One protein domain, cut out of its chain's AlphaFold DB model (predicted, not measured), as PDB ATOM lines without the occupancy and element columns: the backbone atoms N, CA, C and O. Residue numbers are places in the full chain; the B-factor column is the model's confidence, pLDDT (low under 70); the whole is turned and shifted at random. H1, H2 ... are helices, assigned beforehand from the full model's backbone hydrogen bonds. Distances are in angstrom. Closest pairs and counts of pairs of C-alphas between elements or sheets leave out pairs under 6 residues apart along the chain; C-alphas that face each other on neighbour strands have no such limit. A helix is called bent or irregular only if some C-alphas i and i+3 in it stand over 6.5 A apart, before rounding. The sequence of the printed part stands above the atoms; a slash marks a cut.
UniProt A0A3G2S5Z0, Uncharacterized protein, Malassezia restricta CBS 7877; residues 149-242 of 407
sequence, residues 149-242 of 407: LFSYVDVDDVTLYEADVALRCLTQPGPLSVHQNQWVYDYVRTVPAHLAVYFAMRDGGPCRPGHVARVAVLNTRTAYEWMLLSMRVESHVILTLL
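Overview. This is residues 149 to 242 of the 407 residues of an uncharacterized protein of Malassezia restricta CBS 7877 (UniProt A0A3G2S5Z0). Six helices, mostly crossed, make a compact body: the longest, H1, crosses H2, and H2 lies side by side with the hub H5, which has H4 folded against its first part and H6 turned back at its last end. H3, whose centre is nearest to the mean of the C-alphas, meets residues 226 to 230 of H5, with its own first residue, Ala 193, the closest, and stands about perpendicular to H5. The printed part has 94 residues, with six named helices in the order H1 to H6 and no named strand; the class is all helix. The radius of gyration of the C-alphas is 12.3 A, and the rounded outline spans 32 by 29 by 23 A.

Along the chain. H1, residues 157 to 171, is 20.9 A long and begins with C-alpha 157 at (-29.014, 26.712, -34.394). H2, residues 178 to 190, is 18.9 A long. H5, residues 220 to 231, is 16.7 A long, with C-alpha 220 at (-1.410, 33.455, -39.844). The shorter helices are H3, residues 193 to 201, H4, residues 209 to 218, and H6, residues 235 to 242, which ends with C-alpha 242 at (-0.774, 23.211, -26.798). H6 is irregular, but only just: C-alphas 236 and 239 are 6.9 A apart.

Arrangement. H1 touches H2 at a steep tilt of 50 degrees, opposite ways; their closest C-alphas, of Ala 166 and Val 184, are 5.9 A apart. With residues 170 to 171 alone H1 touches H4, about perpendicular at 84 degrees; the closest C-alphas, of Leu 170 and His 211, are 5.6 A apart. H2, with residues 184 to 189 alone, touches H5 at a shallow tilt of 24 degrees, the same way; the closest C-alphas, of Tyr 185 and Thr 222, are 4.9 A apart. H4 and H5 form a hairpin at 38 degrees, only just steep, opposite ways; the closest C-alphas, of Ala 216 and Ala 223, are 4.8 A apart. H5 and H6 form another at a shallow tilt of 27 degrees, with the closest C-alphas, of Met 231 and Ile 238, 6.1 A apart. H3 touches H5 about perpendicular at 79 degrees, the closest C-alphas, of Ala 193 and Leu 229, being 5.7 A apart. H3 also touches H6, at 7.0 A between the closest C-alphas, of Ala 200 and Leu 241. H1 is apart from H5 and H6. Every O i to N i+4 pair is within hydrogen-bond range in H1 to H5, and 2 of 4 in H6.

Size, cuts and confidence. The two C-alphas farthest apart, of Val 178 and His 236, are 34.9 A apart. The printed part has no cut, and no link is long. The mean pLDDT of the printed part is 70.3; among the 41 residues under 70 are 149 to 154, 193 to 210 and 233 to 242.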
ATOM      1  N   LEU A 149     -22.611  17.197 -34.926       57.47
ATOM      2  CA  LEU A 149     -22.290  18.036 -33.756       57.47
ATOM      3  C   LEU A 149     -23.250  17.808 -32.555       57.47
ATOM      4  O   LEU A 149     -22.958  18.193 -31.427       57.47
ATOM      5  N   PHE A 150     -24.382  17.132 -32.778       53.75
ATOM      6  CA  PHE A 150     -25.641  17.340 -32.040       53.75
ATOM      7  C   PHE A 150     -25.820  16.678 -30.684       53.75
ATOM      8  O   PHE A 150     -26.847  16.894 -30.053       53.75
ATOM      9  N   SER A 151     -24.902  15.838 -30.219       52.06
ATOM     10  CA  SER A 151     -25.155  15.105 -28.965       52.06
ATOM     11  C   SER A 151     -24.529  15.745 -27.730       52.06
ATOM     12  O   SER A 151     -24.742  15.235 -26.634       52.06
ATOM     13  N   TYR A 152     -23.744  16.818 -27.877       51.34
ATOM     14  CA  TYR A 152     -22.801  17.203 -26.821       51.34
ATOM     15  C   TYR A 152     -22.689  18.695 -26.517       51.34
ATOM     16  O   TYR A 152     -21.974  19.031 -25.575       51.34
ATOM     17  N   VAL A 153     -23.360  19.578 -27.263       60.72
ATOM     18  CA  VAL A 153     -23.293  21.022 -27.001       60.72
ATOM     19  C   VAL A 153     -24.685  21.644 -27.089       60.72
ATOM     20  O   VAL A 153     -25.344  21.539 -28.120       60.72
ATOM     21  N   ASP A 154     -25.121  22.264 -25.994       68.44
ATOM     22  CA  ASP A 154     -26.375  23.019 -25.896       68.44
ATOM     23  C   ASP A 154     -26.141  24.453 -26.393       68.44
ATOM     24  O   ASP A 154     -25.739  25.337 -25.635       68.44
ATOM     25  N   VAL A 155     -26.280  24.649 -27.704       74.62
ATOM     26  CA  VAL A 155     -26.077  25.927 -28.404       74.62
ATOM     27  C   VAL A 155     -27.188  26.142 -29.428       74.62
ATOM     28  O   VAL A 155     -27.808  25.187 -29.896       74.62
ATOM     29  N   ASP A 156     -27.454  27.401 -29.767       81.50
ATOM     30  CA  ASP A 156     -28.484  27.751 -30.741       81.50
ATOM     31  C   ASP A 156     -28.127  27.293 -32.168       81.50
ATOM     32  O   ASP A 156     -26.965  27.050 -32.508       81.50
ATOM     33  N   ASP A 157     -29.149  27.208 -33.023       80.38
ATOM     34  CA  ASP A 157     -29.014  26.712 -34.394       80.38
ATOM     35  C   ASP A 157     -28.031  27.538 -35.238       80.38
ATOM     36  O   ASP A 157     -27.342  26.976 -36.086       80.38
ATOM     37  N   VAL A 158     -27.935  28.858 -35.026       81.19
ATOM     38  CA  VAL A 158     -27.006  29.714 -35.786       81.19
ATOM     39  C   VAL A 158     -25.576  29.377 -35.404       81.19
ATOM     40  O   VAL A 158     -24.750  29.129 -36.279       81.19
ATOM     41  N   THR A 159     -25.305  29.290 -34.107       77.94
ATOM     42  CA  THR A 159     -23.990  28.919 -33.592       77.94
ATOM     43  C   THR A 159     -23.565  27.523 -34.067       77.94
ATOM     44  O   THR A 159     -22.419  27.334 -34.481       77.94
ATOM     45  N   LEU A 160     -24.480  26.545 -34.077       77.12
ATOM     46  CA  LEU A 160     -24.221  25.219 -34.656       77.12
ATOM     47  C   LEU A 160     -23.900  25.298 -36.150       77.12
ATOM     48  O   LEU A 160     -23.001  24.602 -36.621       77.12
ATOM     49  N   TYR A 161     -24.606  26.162 -36.878       77.12
ATOM     50  CA  TYR A 161     -24.460  26.307 -38.323       77.12
ATOM     51  C   TYR A 161     -23.098  26.870 -38.684       77.12
ATOM     52  O   TYR A 161     -22.370  26.306 -39.500       77.12
ATOM     53  N   GLU A 162     -22.721  27.962 -38.032       77.50
ATOM     54  CA  GLU A 162     -21.407  28.556 -38.213       77.50
ATOM     55  C   GLU A 162     -20.305  27.559 -37.818       77.50
ATOM     56  O   GLU A 162     -19.302  27.413 -38.520       77.50
ATOM     57  N   ALA A 163     -20.529  26.771 -36.764       75.25
ATOM     58  CA  ALA A 163     -19.600  25.722 -36.389       75.25
ATOM     59  C   ALA A 163     -19.398  24.662 -37.480       75.25
ATOM     60  O   ALA A 163     -18.266  24.266 -37.780       75.25
ATOM     61  N   ASP A 164     -20.482  24.245 -38.113       75.81
ATOM     62  CA  ASP A 164     -20.473  23.282 -39.201       75.81
ATOM     63  C   ASP A 164     -19.749  23.804 -40.454       75.81
ATOM     64  O   ASP A 164     -18.921  23.110 -41.053       75.81
ATOM     65  N   VAL A 165     -20.000  25.061 -40.826       75.88
ATOM     66  CA  VAL A 165     -19.335  25.724 -41.961       75.88
ATOM     67  C   VAL A 165     -17.839  25.873 -41.712       75.88
ATOM     68  O   VAL A 165     -17.027  25.557 -42.591       75.88
ATOM     69  N   ALA A 166     -17.457  26.304 -40.506       75.06
ATOM     70  CA  ALA A 166     -16.057  26.401 -40.118       75.06
ATOM     71  C   ALA A 166     -15.372  25.046 -40.293       75.06
ATOM     72  O   ALA A 166     -14.338  24.944 -40.950       75.06
ATOM     73  N   LEU A 167     -15.991  23.985 -39.787       74.19
ATOM     74  CA  LEU A 167     -15.449  22.639 -39.851       74.19
ATOM     75  C   LEU A 167     -15.259  22.119 -41.273       74.19
ATOM     76  O   LEU A 167     -14.253  21.474 -41.580       74.19
ATOM     77  N   ARG A 168     -16.186  22.432 -42.174       75.00
ATOM     78  CA  ARG A 168     -16.046  22.099 -43.593       75.00
ATOM     79  C   ARG A 168     -14.893  22.843 -44.236       75.00
ATOM     80  O   ARG A 168     -14.049  22.207 -44.866       75.00
ATOM     81  N   CYS A 169     -14.758  24.139 -43.968       75.12
ATOM     82  CA  CYS A 169     -13.588  24.904 -44.402       75.12
ATOM     83  C   CYS A 169     -12.278  24.316 -43.837       75.12
ATOM     84  O   CYS A 169     -11.241  24.313 -44.501       75.12
ATOM     85  N   LEU A 170     -12.304  23.769 -42.621       72.38
ATOM     86  CA  LEU A 170     -11.144  23.148 -41.975       72.38
ATOM     87  C   LEU A 170     -10.799  21.741 -42.456       72.38
ATOM     88  O   LEU A 170      -9.651  21.316 -42.314       72.38
ATOM     89  N   THR A 171     -11.758  21.015 -43.018       72.00
ATOM     90  CA  THR A 171     -11.586  19.623 -43.455       72.00
ATOM     91  C   THR A 171     -11.461  19.504 -44.974       72.00
ATOM     92  O   THR A 171     -10.777  18.601 -45.451       72.00
ATOM     93  N   GLN A 172     -11.980  20.468 -45.747       73.88
ATOM     94  CA  GLN A 172     -11.959  20.467 -47.216       73.88
ATOM     95  C   GLN A 172     -10.543  20.274 -47.796       73.88
ATOM     96  O   GLN A 172      -9.618  20.967 -47.378       73.88
ATOM     97  N   PRO A 173     -10.333  19.382 -48.777       66.62
ATOM     98  CA  PRO A 173      -9.040  19.257 -49.444       66.62
ATOM     99  C   PRO A 173      -8.759  20.477 -50.342       66.62
ATOM    100  O   PRO A 173      -9.544  20.784 -51.235       66.62
ATOM    101  N   GLY A 174      -7.620  21.148 -50.136       71.88
ATOM    102  CA  GLY A 174      -7.147  22.256 -50.982       71.88
ATOM    103  C   GLY A 174      -7.120  23.635 -50.298       71.88
ATOM    104  O   GLY A 174      -7.381  23.741 -49.099       71.88
ATOM    105  N   PRO A 175      -6.728  24.693 -51.036       72.44
ATOM    106  CA  PRO A 175      -6.707  26.058 -50.518       72.44
ATOM    107  C   PRO A 175      -8.123  26.635 -50.406       72.44
ATOM    108  O   PRO A 175      -8.950  26.452 -51.296       72.44
ATOM    109  N   LEU A 176      -8.372  27.383 -49.330       75.19
ATOM    110  CA  LEU A 176      -9.612  28.138 -49.147       75.19
ATOM    111  C   LEU A 176      -9.648  29.374 -50.052       75.19
ATOM    112  O   LEU A 176      -8.620  30.017 -50.280       75.19
ATOM    113  N   SER A 177     -10.842  29.742 -50.519       77.31
ATOM    114  CA  SER A 177     -11.059  31.008 -51.225       77.31
ATOM    115  C   SER A 177     -10.806  32.210 -50.302       77.31
ATOM    116  O   SER A 177     -10.769  32.086 -49.075       77.31
ATOM    117  N   VAL A 178     -10.629  33.408 -50.871       78.25
ATOM    118  CA  VAL A 178     -10.455  34.642 -50.076       78.25
ATOM    119  C   VAL A 178     -11.652  34.870 -49.146       78.25
ATOM    120  O   VAL A 178     -11.466  35.203 -47.978       78.25
ATOM    121  N   HIS A 179     -12.865  34.610 -49.638       76.94
ATOM    122  CA  HIS A 179     -14.098  34.742 -48.864       76.94
ATOM    123  C   HIS A 179     -14.175  33.723 -47.725       76.94
ATOM    124  O   HIS A 179     -14.453  34.107 -46.595       76.94
ATOM    125  N   GLN A 180     -13.844  32.455 -47.989       76.88
ATOM    126  CA  GLN A 180     -13.808  31.415 -46.958       76.88
ATOM    127  C   GLN A 180     -12.755  31.725 -45.882       76.88
ATOM    128  O   GLN A 180     -13.031  31.602 -44.695       76.88
ATOM    129  N   ASN A 181     -11.562  32.190 -46.271       77.19
ATOM    130  CA  ASN A 181     -10.523  32.574 -45.311       77.19
ATOM    131  C   ASN A 181     -10.954  33.736 -44.406       77.19
ATOM    132  O   ASN A 181     -10.667  33.710 -43.208       77.19
ATOM    133  N   GLN A 182     -11.609  34.752 -44.972       79.69
ATOM    134  CA  GLN A 182     -12.118  35.888 -44.205       79.69
ATOM    135  C   GLN A 182     -13.252  35.457 -43.273       79.69
ATOM    136  O   GLN A 182     -13.236  35.802 -42.098       79.69
ATOM    137  N   TRP A 183     -14.173  34.631 -43.766       80.62
ATOM    138  CA  TRP A 183     -15.272  34.105 -42.968       80.62
ATOM    139  C   TRP A 183     -14.766  33.287 -41.771       80.62
ATOM    140  O   TRP A 183     -15.163  33.549 -40.641       80.62
ATOM    141  N   VAL A 184     -13.814  32.364 -41.983       78.00
ATOM    142  CA  VAL A 184     -13.229  31.569 -40.886       78.00
ATOM    143  C   VAL A 184     -12.510  32.475 -39.882       78.00
ATOM    144  O   VAL A 184     -12.576  32.227 -38.682       78.00
ATOM    145  N   TYR A 185     -11.835  33.533 -40.345       80.06
ATOM    146  CA  TYR A 185     -11.232  34.518 -39.445       80.06
ATOM    147  C   TYR A 185     -12.277  35.204 -38.559       80.06
ATOM    148  O   TYR A 185     -12.080  35.289 -37.347       80.06
ATOM    149  N   ASP A 186     -13.372  35.678 -39.149       81.50
ATOM    150  CA  ASP A 186     -14.424  36.379 -38.416       81.50
ATOM    151  C   ASP A 186     -15.136  35.436 -37.437       81.50
ATOM    152  O   ASP A 186     -15.288  35.790 -36.268       81.50
ATOM    153  N   TYR A 187     -15.432  34.204 -37.862       79.00
ATOM    154  CA  TYR A 187     -16.020  33.165 -37.018       79.00
ATOM    155  C   TYR A 187     -15.166  32.846 -35.786       79.00
ATOM    156  O   TYR A 187     -15.663  32.835 -34.666       79.00
ATOM    157  N   VAL A 188     -13.857  32.629 -35.952       77.50
ATOM    158  CA  VAL A 188     -12.968  32.286 -34.824       77.50
ATOM    159  C   VAL A 188     -12.919  33.397 -33.772       77.50
ATOM    160  O   VAL A 188     -12.681  33.129 -32.600       77.50
ATOM    161  N   ARG A 189     -13.166  34.654 -34.149       79.56
ATOM    162  CA  ARG A 189     -13.190  35.767 -33.190       79.56
ATOM    163  C   ARG A 189     -14.479  35.855 -32.392       79.56
ATOM    164  O   ARG A 189     -14.464  36.438 -31.308       79.56
ATOM    165  N   THR A 190     -15.577  35.369 -32.953       79.56
ATOM    166  CA  THR A 190     -16.916  35.490 -32.372       79.56
ATOM    167  C   THR A 190     -17.384  34.197 -31.725       79.56
ATOM    168  O   THR A 190     -18.252  34.246 -30.855       79.56
ATOM    169  N   VAL A 191     -16.803  33.055 -32.101       76.75
ATOM    170  CA  VAL A 191     -17.229  31.752 -31.603       76.75
ATOM    171  C   VAL A 191     -16.942  31.604 -30.101       76.75
ATOM    172  O   VAL A 191     -15.840  31.906 -29.627       76.75
ATOM    173  N   PRO A 192     -17.913  31.093 -29.325       75.06
ATOM    174  CA  PRO A 192     -17.695  30.708 -27.939       75.06
ATOM    175  C   PRO A 192     -16.501  29.753 -27.757       75.06
ATOM    176  O   PRO A 192     -16.357  28.759 -28.469       75.06
ATOM    177  N   ALA A 193     -15.672  30.003 -26.737       69.69
ATOM    178  CA  ALA A 193     -14.451  29.230 -26.486       69.69
ATOM    179  C   ALA A 193     -14.701  27.718 -26.322       69.69
ATOM    180  O   ALA A 193     -13.906  26.914 -26.799       69.69
ATOM    181  N   HIS A 194     -15.826  27.319 -25.717       64.06
ATOM    182  CA  HIS A 194     -16.185  25.909 -25.525       64.06
ATOM    183  C   HIS A 194     -16.435  25.159 -26.851       64.06
ATOM    184  O   HIS A 194     -16.160  23.966 -26.943       64.06
ATOM    185  N   LEU A 195     -16.881  25.845 -27.907       69.00
ATOM    186  CA  LEU A 195     -17.017  25.250 -29.244       69.00
ATOM    187  C   LEU A 195     -15.665  25.114 -29.944       69.00
ATOM    188  O   LEU A 195     -15.432  24.146 -30.667       69.00
ATOM    189  N   ALA A 196     -14.734  26.033 -29.676       65.12
ATOM    190  CA  ALA A 196     -13.358  25.928 -30.161       65.12
ATOM    191  C   ALA A 196     -12.657  24.658 -29.653       65.12
ATOM    192  O   ALA A 196     -11.868  24.052 -30.381       65.12
ATOM    193  N   VAL A 197     -12.988  24.225 -28.429       60.94
ATOM    194  CA  VAL A 197     -12.574  22.932 -27.854       60.94
ATOM    195  C   VAL A 197     -13.083  21.767 -28.665       60.94
ATOM    196  O   VAL A 197     -12.321  20.858 -28.988       60.94
ATOM    197  N   TYR A 198     -14.382  21.789 -28.965       63.25
ATOM    198  CA  TYR A 198     -15.048  20.688 -29.636       63.25
ATOM    199  C   TYR A 198     -14.377  20.395 -30.976       63.25
ATOM    200  O   TYR A 198     -14.127  19.233 -31.301       63.25
ATOM    201  N   PHE A 199     -14.010  21.446 -31.715       63.22
ATOM    202  CA  PHE A 199     -13.234  21.288 -32.936       63.22
ATOM    203  C   PHE A 199     -11.922  20.557 -32.693       63.22
ATOM    204  O   PHE A 199     -11.614  19.618 -33.417       63.22
ATOM    205  N   ALA A 200     -11.160  20.968 -31.688       58.06
ATOM    206  CA  ALA A 200      -9.760  20.603 -31.577       58.06
ATOM    207  C   ALA A 200      -9.467  19.282 -30.838       58.06
ATOM    208  O   ALA A 200      -8.345  18.799 -30.959       58.06
ATOM    209  N   MET A 201     -10.398  18.720 -30.051       55.41
ATOM    210  CA  MET A 201      -9.976  17.862 -28.926       55.41
ATOM    211  C   MET A 201     -10.789  16.620 -28.574       55.41
ATOM    212  O   MET A 201     -10.414  15.914 -27.637       55.41
ATOM    213  N   ARG A 202     -11.872  16.284 -29.272       51.34
ATOM    214  CA  ARG A 202     -12.504  14.990 -28.989       51.34
ATOM    215  C   ARG A 202     -11.719  13.866 -29.672       51.34
ATOM    216  O   ARG A 202     -11.326  14.021 -30.823       51.34
ATOM    217  N   ASP A 203     -11.530  12.720 -29.021       41.66
ATOM    218  CA  ASP A 203     -11.171  11.489 -29.736       41.66
ATOM    219  C   ASP A 203     -12.274  11.189 -30.764       41.66
ATOM    220  O   ASP A 203     -13.441  11.011 -30.408       41.66
ATOM    221  N   GLY A 204     -11.929  11.223 -32.054       49.28
ATOM    222  CA  GLY A 204     -12.918  11.206 -33.142       49.28
ATOM    223  C   GLY A 204     -13.615  12.552 -33.394       49.28
ATOM    224  O   GLY A 204     -14.587  12.608 -34.144       49.28
ATOM    225  N   GLY A 205     -13.121  13.630 -32.789       54.19
ATOM    226  CA  GLY A 205     -13.483  15.005 -33.093       54.19
ATOM    227  C   GLY A 205     -13.133  15.350 -34.540       54.19
ATOM    228  O   GLY A 205     -12.257  14.727 -35.152       54.19
ATOM    229  N   PRO A 206     -13.837  16.317 -35.131       53.69
ATOM    230  CA  PRO A 206     -13.801  16.472 -36.572       53.69
ATOM    231  C   PRO A 206     -12.571  17.270 -37.051       53.69
ATOM    232  O   PRO A 206     -12.171  17.129 -38.211       53.69
ATOM    233  N   CYS A 207     -11.891  18.032 -36.174       58.25
ATOM    234  CA  CYS A 207     -10.589  18.622 -36.505       58.25
ATOM    235  C   CYS A 207      -9.432  17.781 -35.978       58.25
ATOM    236  O   CYS A 207      -9.286  17.541 -34.785       58.25
ATOM    237  N   ARG A 208      -8.548  17.387 -36.894       62.91
ATOM    238  CA  ARG A 208      -7.264  16.771 -36.567       62.91
ATOM    239  C   ARG A 208      -6.194  17.857 -36.414       62.91
ATOM    240  O   ARG A 208      -6.329  18.913 -37.040       62.91
ATOM    241  N   PRO A 209      -5.071  17.581 -35.727       60.59
ATOM    242  CA  PRO A 209      -3.911  18.480 -35.693       60.59
ATOM    243  C   PRO A 209      -3.467  18.966 -37.082       60.59
ATOM    244  O   PRO A 209      -3.109  20.126 -37.265       60.59
ATOM    245  N   GLY A 210      -3.596  18.109 -38.103       63.84
ATOM    246  CA  GLY A 210      -3.330  18.461 -39.501       63.84
ATOM    247  C   GLY A 210      -4.275  19.515 -40.107       63.84
ATOM    248  O   GLY A 210      -3.867  20.259 -40.994       63.84
ATOM    249  N   HIS A 211      -5.521  19.629 -39.639       70.88
ATOM    250  CA  HIS A 211      -6.455  20.676 -40.086       70.88
ATOM    251  C   HIS A 211      -6.060  22.034 -39.502       70.88
ATOM    252  O   HIS A 211      -6.068  23.052 -40.190       70.88
ATOM    253  N   VAL A 212      -5.623  22.021 -38.247       65.25
ATOM    254  CA  VAL A 212      -5.134  23.193 -37.522       65.25
ATOM    255  C   VAL A 212      -3.834  23.726 -38.140       65.25
ATOM    256  O   VAL A 212      -3.730  24.908 -38.473       65.25
ATOM    257  N   ALA A 213      -2.882  22.824 -38.395       66.88
ATOM    258  CA  ALA A 213      -1.682  23.056 -39.198       66.88
ATOM    259  C   ALA A 213      -2.005  23.749 -40.531       66.88
ATOM    260  O   ALA A 213      -1.414  24.770 -40.888       66.88
ATOM    261  N   ARG A 214      -3.011  23.231 -41.245       72.56
ATOM    262  CA  ARG A 214      -3.444  23.775 -42.531       72.56
ATOM    263  C   ARG A 214      -3.968  25.203 -42.418       72.56
ATOM    264  O   ARG A 214      -3.549  26.040 -43.209       72.56
ATOM    265  N   VAL A 215      -4.829  25.519 -41.447       68.50
ATOM    266  CA  VAL A 215      -5.289  26.908 -41.219       68.50
ATOM    267  C   VAL A 215      -4.115  27.838 -41.001       68.50
ATOM    268  O   VAL A 215      -4.076  28.930 -41.559       68.50
ATOM    269  N   ALA A 216      -3.134  27.390 -40.229       67.69
ATOM    270  CA  ALA A 216      -1.959  28.179 -39.922       67.69
ATOM    271  C   ALA A 216      -1.080  28.433 -41.160       67.69
ATOM    272  O   ALA A 216      -0.533  29.528 -41.333       67.69
ATOM    273  N   VAL A 217      -1.033  27.474 -42.089       69.00
ATOM    274  CA  VAL A 217      -0.438  27.638 -43.425       69.00
ATOM    275  C   VAL A 217      -1.288  28.523 -44.347       69.00
ATOM    276  O   VAL A 217      -0.732  29.201 -45.207       69.00
ATOM    277  N   LEU A 218      -2.608  28.576 -44.189       69.19
ATOM    278  CA  LEU A 218      -3.483  29.389 -45.041       69.19
ATOM    279  C   LEU A 218      -3.531  30.856 -44.590       69.19
ATOM    280  O   LEU A 218      -3.374  31.754 -45.417       69.19
ATOM    281  N   ASN A 219      -3.669  31.115 -43.286       77.00
ATOM    282  CA  ASN A 219      -3.771  32.456 -42.719       77.00
ATOM    283  C   ASN A 219      -3.209  32.521 -41.286       77.00
ATOM    284  O   ASN A 219      -3.795  32.024 -40.324       77.00
ATOM    285  N   THR A 220      -2.088  33.229 -41.131       76.94
ATOM    286  CA  THR A 220      -1.410  33.455 -39.844       76.94
ATOM    287  C   THR A 220      -2.300  34.162 -38.818       76.94
ATOM    288  O   THR A 220      -2.189  33.900 -37.623       76.94
ATOM    289  N   ARG A 221      -3.200  35.045 -39.270       82.06
ATOM    290  CA  ARG A 221      -4.109  35.799 -38.401       82.06
ATOM    291  C   ARG A 221      -5.175  34.883 -37.799       82.06
ATOM    292  O   ARG A 221      -5.409  34.950 -36.601       82.06
ATOM    293  N   THR A 222      -5.757  34.003 -38.608       78.81
ATOM    294  CA  THR A 222      -6.754  33.020 -38.159       78.81
ATOM    295  C   THR A 222      -6.155  32.026 -37.174       78.81
ATOM    296  O   THR A 222      -6.751  31.773 -36.136       78.81
ATOM    297  N   ALA A 223      -4.951  31.511 -37.445       76.56
ATOM    298  CA  ALA A 223      -4.280  30.614 -36.506       76.56
ATOM    299  C   ALA A 223      -3.952  31.283 -35.168       76.56
ATOM    300  O   ALA A 223      -4.135  30.660 -34.129       76.56
ATOM    301  N   TYR A 224      -3.531  32.550 -35.183       80.69
ATOM    302  CA  TYR A 224      -3.333  33.322 -33.956       80.69
ATOM    303  C   TYR A 224      -4.614  33.407 -33.108       80.69
ATOM    304  O   TYR A 224      -4.574  33.062 -31.929       80.69
ATOM    305  N   GLU A 225      -5.745  33.822 -33.696       82.06
ATOM    306  CA  GLU A 225      -7.009  33.945 -32.947       82.06
ATOM    307  C   GLU A 225      -7.479  32.586 -32.425       82.06
ATOM    308  O   GLU A 225      -7.957  32.486 -31.301       82.06
ATOM    309  N   TRP A 226      -7.298  31.522 -33.214       78.12
ATOM    310  CA  TRP A 226      -7.697  30.176 -32.814       78.12
ATOM    311  C   TRP A 226      -6.852  29.668 -31.649       78.12
ATOM    312  O   TRP A 226      -7.396  29.153 -30.679       78.12
ATOM    313  N   MET A 227      -5.532  29.862 -31.707       77.44
ATOM    314  CA  MET A 227      -4.627  29.527 -30.606       77.44
ATOM    315  C   MET A 227      -4.999  30.281 -29.332       77.44
ATOM    316  O   MET A 227      -5.086  29.668 -28.272       77.44
ATOM    317  N   LEU A 228      -5.265  31.587 -29.436       78.88
ATOM    318  CA  LEU A 228      -5.697  32.403 -28.302       78.88
ATOM    319  C   LEU A 228      -7.031  31.907 -27.731       78.88
ATOM    320  O   LEU A 228      -7.169  31.733 -26.521       78.88
ATOM    321  N   LEU A 229      -8.004  31.623 -28.595       76.81
ATOM    322  CA  LEU A 229      -9.304  31.109 -28.188       76.81
ATOM    323  C   LEU A 229      -9.194  29.743 -27.504       76.81
ATOM    324  O   LEU A 229      -9.820  29.528 -26.471       76.81
ATOM    325  N   SER A 230      -8.364  28.850 -28.040       72.50
ATOM    326  CA  SER A 230      -8.056  27.546 -27.451       72.50
ATOM    327  C   SER A 230      -7.357  27.649 -26.101       72.50
ATOM    328  O   SER A 230      -7.469  26.726 -25.303       72.50
ATOM    329  N   MET A 231      -6.650  28.745 -25.819       74.06
ATOM    330  CA  MET A 231      -6.128  28.971 -24.476       74.06
ATOM    331  C   MET A 231      -7.271  29.274 -23.507       74.06
ATOM    332  O   MET A 231      -7.270  28.727 -22.425       74.06
ATOM    333  N   ARG A 232      -8.318  30.015 -23.890       74.44
ATOM    334  CA  ARG A 232      -9.456  30.390 -23.009       74.44
ATOM    335  C   ARG A 232     -10.369  29.228 -22.565       74.44
ATOM    336  O   ARG A 232     -11.431  29.455 -21.992       74.44
ATOM    337  N   VAL A 233      -9.980  28.001 -22.865       68.00
ATOM    338  CA  VAL A 233     -10.714  26.754 -22.659       68.00
ATOM    339  C   VAL A 233     -10.434  26.174 -21.274       68.00
ATOM    340  O   VAL A 233      -9.392  26.445 -20.683       68.00
ATOM    341  N   GLU A 234     -11.334  25.318 -20.776       62.25
ATOM    342  CA  GLU A 234     -11.088  24.517 -19.579       62.25
ATOM    343  C   GLU A 234      -9.730  23.797 -19.604       62.25
ATOM    344  O   GLU A 234      -9.387  22.979 -20.458       62.25
ATOM    345  N   SER A 235      -8.972  24.103 -18.572       60.41
ATOM    346  CA  SER A 235      -7.774  23.457 -18.075       60.41
ATOM    347  C   SER A 235      -7.350  22.064 -18.551       60.41
ATOM    348  O   SER A 235      -6.200  21.887 -18.942       60.41
ATOM    349  N   HIS A 236      -8.205  21.049 -18.437       60.97
ATOM    350  CA  HIS A 236      -7.828  19.658 -18.704       60.97
ATOM    351  C   HIS A 236      -7.544  19.423 -20.195       60.97
ATOM    352  O   HIS A 236      -6.903  18.445 -20.572       60.97
ATOM    353  N   VAL A 237      -7.991  20.357 -21.033       62.81
ATOM    354  CA  VAL A 237      -7.868  20.331 -22.483       62.81
ATOM    355  C   VAL A 237      -6.679  21.178 -22.956       62.81
ATOM    356  O   VAL A 237      -6.094  20.896 -24.001       62.81
ATOM    357  N   ILE A 238      -6.276  22.198 -22.185       65.50
ATOM    358  CA  ILE A 238      -5.302  23.206 -22.632       65.50
ATOM    359  C   ILE A 238      -3.936  22.608 -22.975       65.50
ATOM    360  O   ILE A 238      -3.327  22.998 -23.967       65.50
ATOM    361  N   LEU A 239      -3.456  21.634 -22.199       64.69
ATOM    362  CA  LEU A 239      -2.138  21.030 -22.412       64.69
ATOM    363  C   LEU A 239      -2.099  20.209 -23.700       64.69
ATOM    364  O   LEU A 239      -1.157  20.326 -24.481       64.69
ATOM    365  N   THR A 240      -3.145  19.434 -23.956       67.44
ATOM    366  CA  THR A 240      -3.269  18.669 -25.195       67.44
ATOM    367  C   THR A 240      -3.466  19.599 -26.394       67.44
ATOM    368  O   THR A 240      -2.875  19.366 -27.443       67.44
ATOM    369  N   LEU A 241      -4.205  20.707 -26.237       66.75
ATOM    370  CA  LEU A 241      -4.303  21.743 -27.272       66.75
ATOM    371  C   LEU A 241      -2.928  22.321 -27.601       66.75
ATOM    372  O   LEU A 241      -2.574  22.406 -28.771       66.75
ATOM    373  N   LEU A 242      -2.130  22.687 -26.594       68.81
ATOM    374  CA  LEU A 242      -0.774  23.211 -26.798       68.81
ATOM    375  C   LEU A 242       0.129  22.214 -27.532       68.81
ATOM    376  O   LEU A 242       0.949  22.631 -28.352       68.81
TER     377      LEU A 242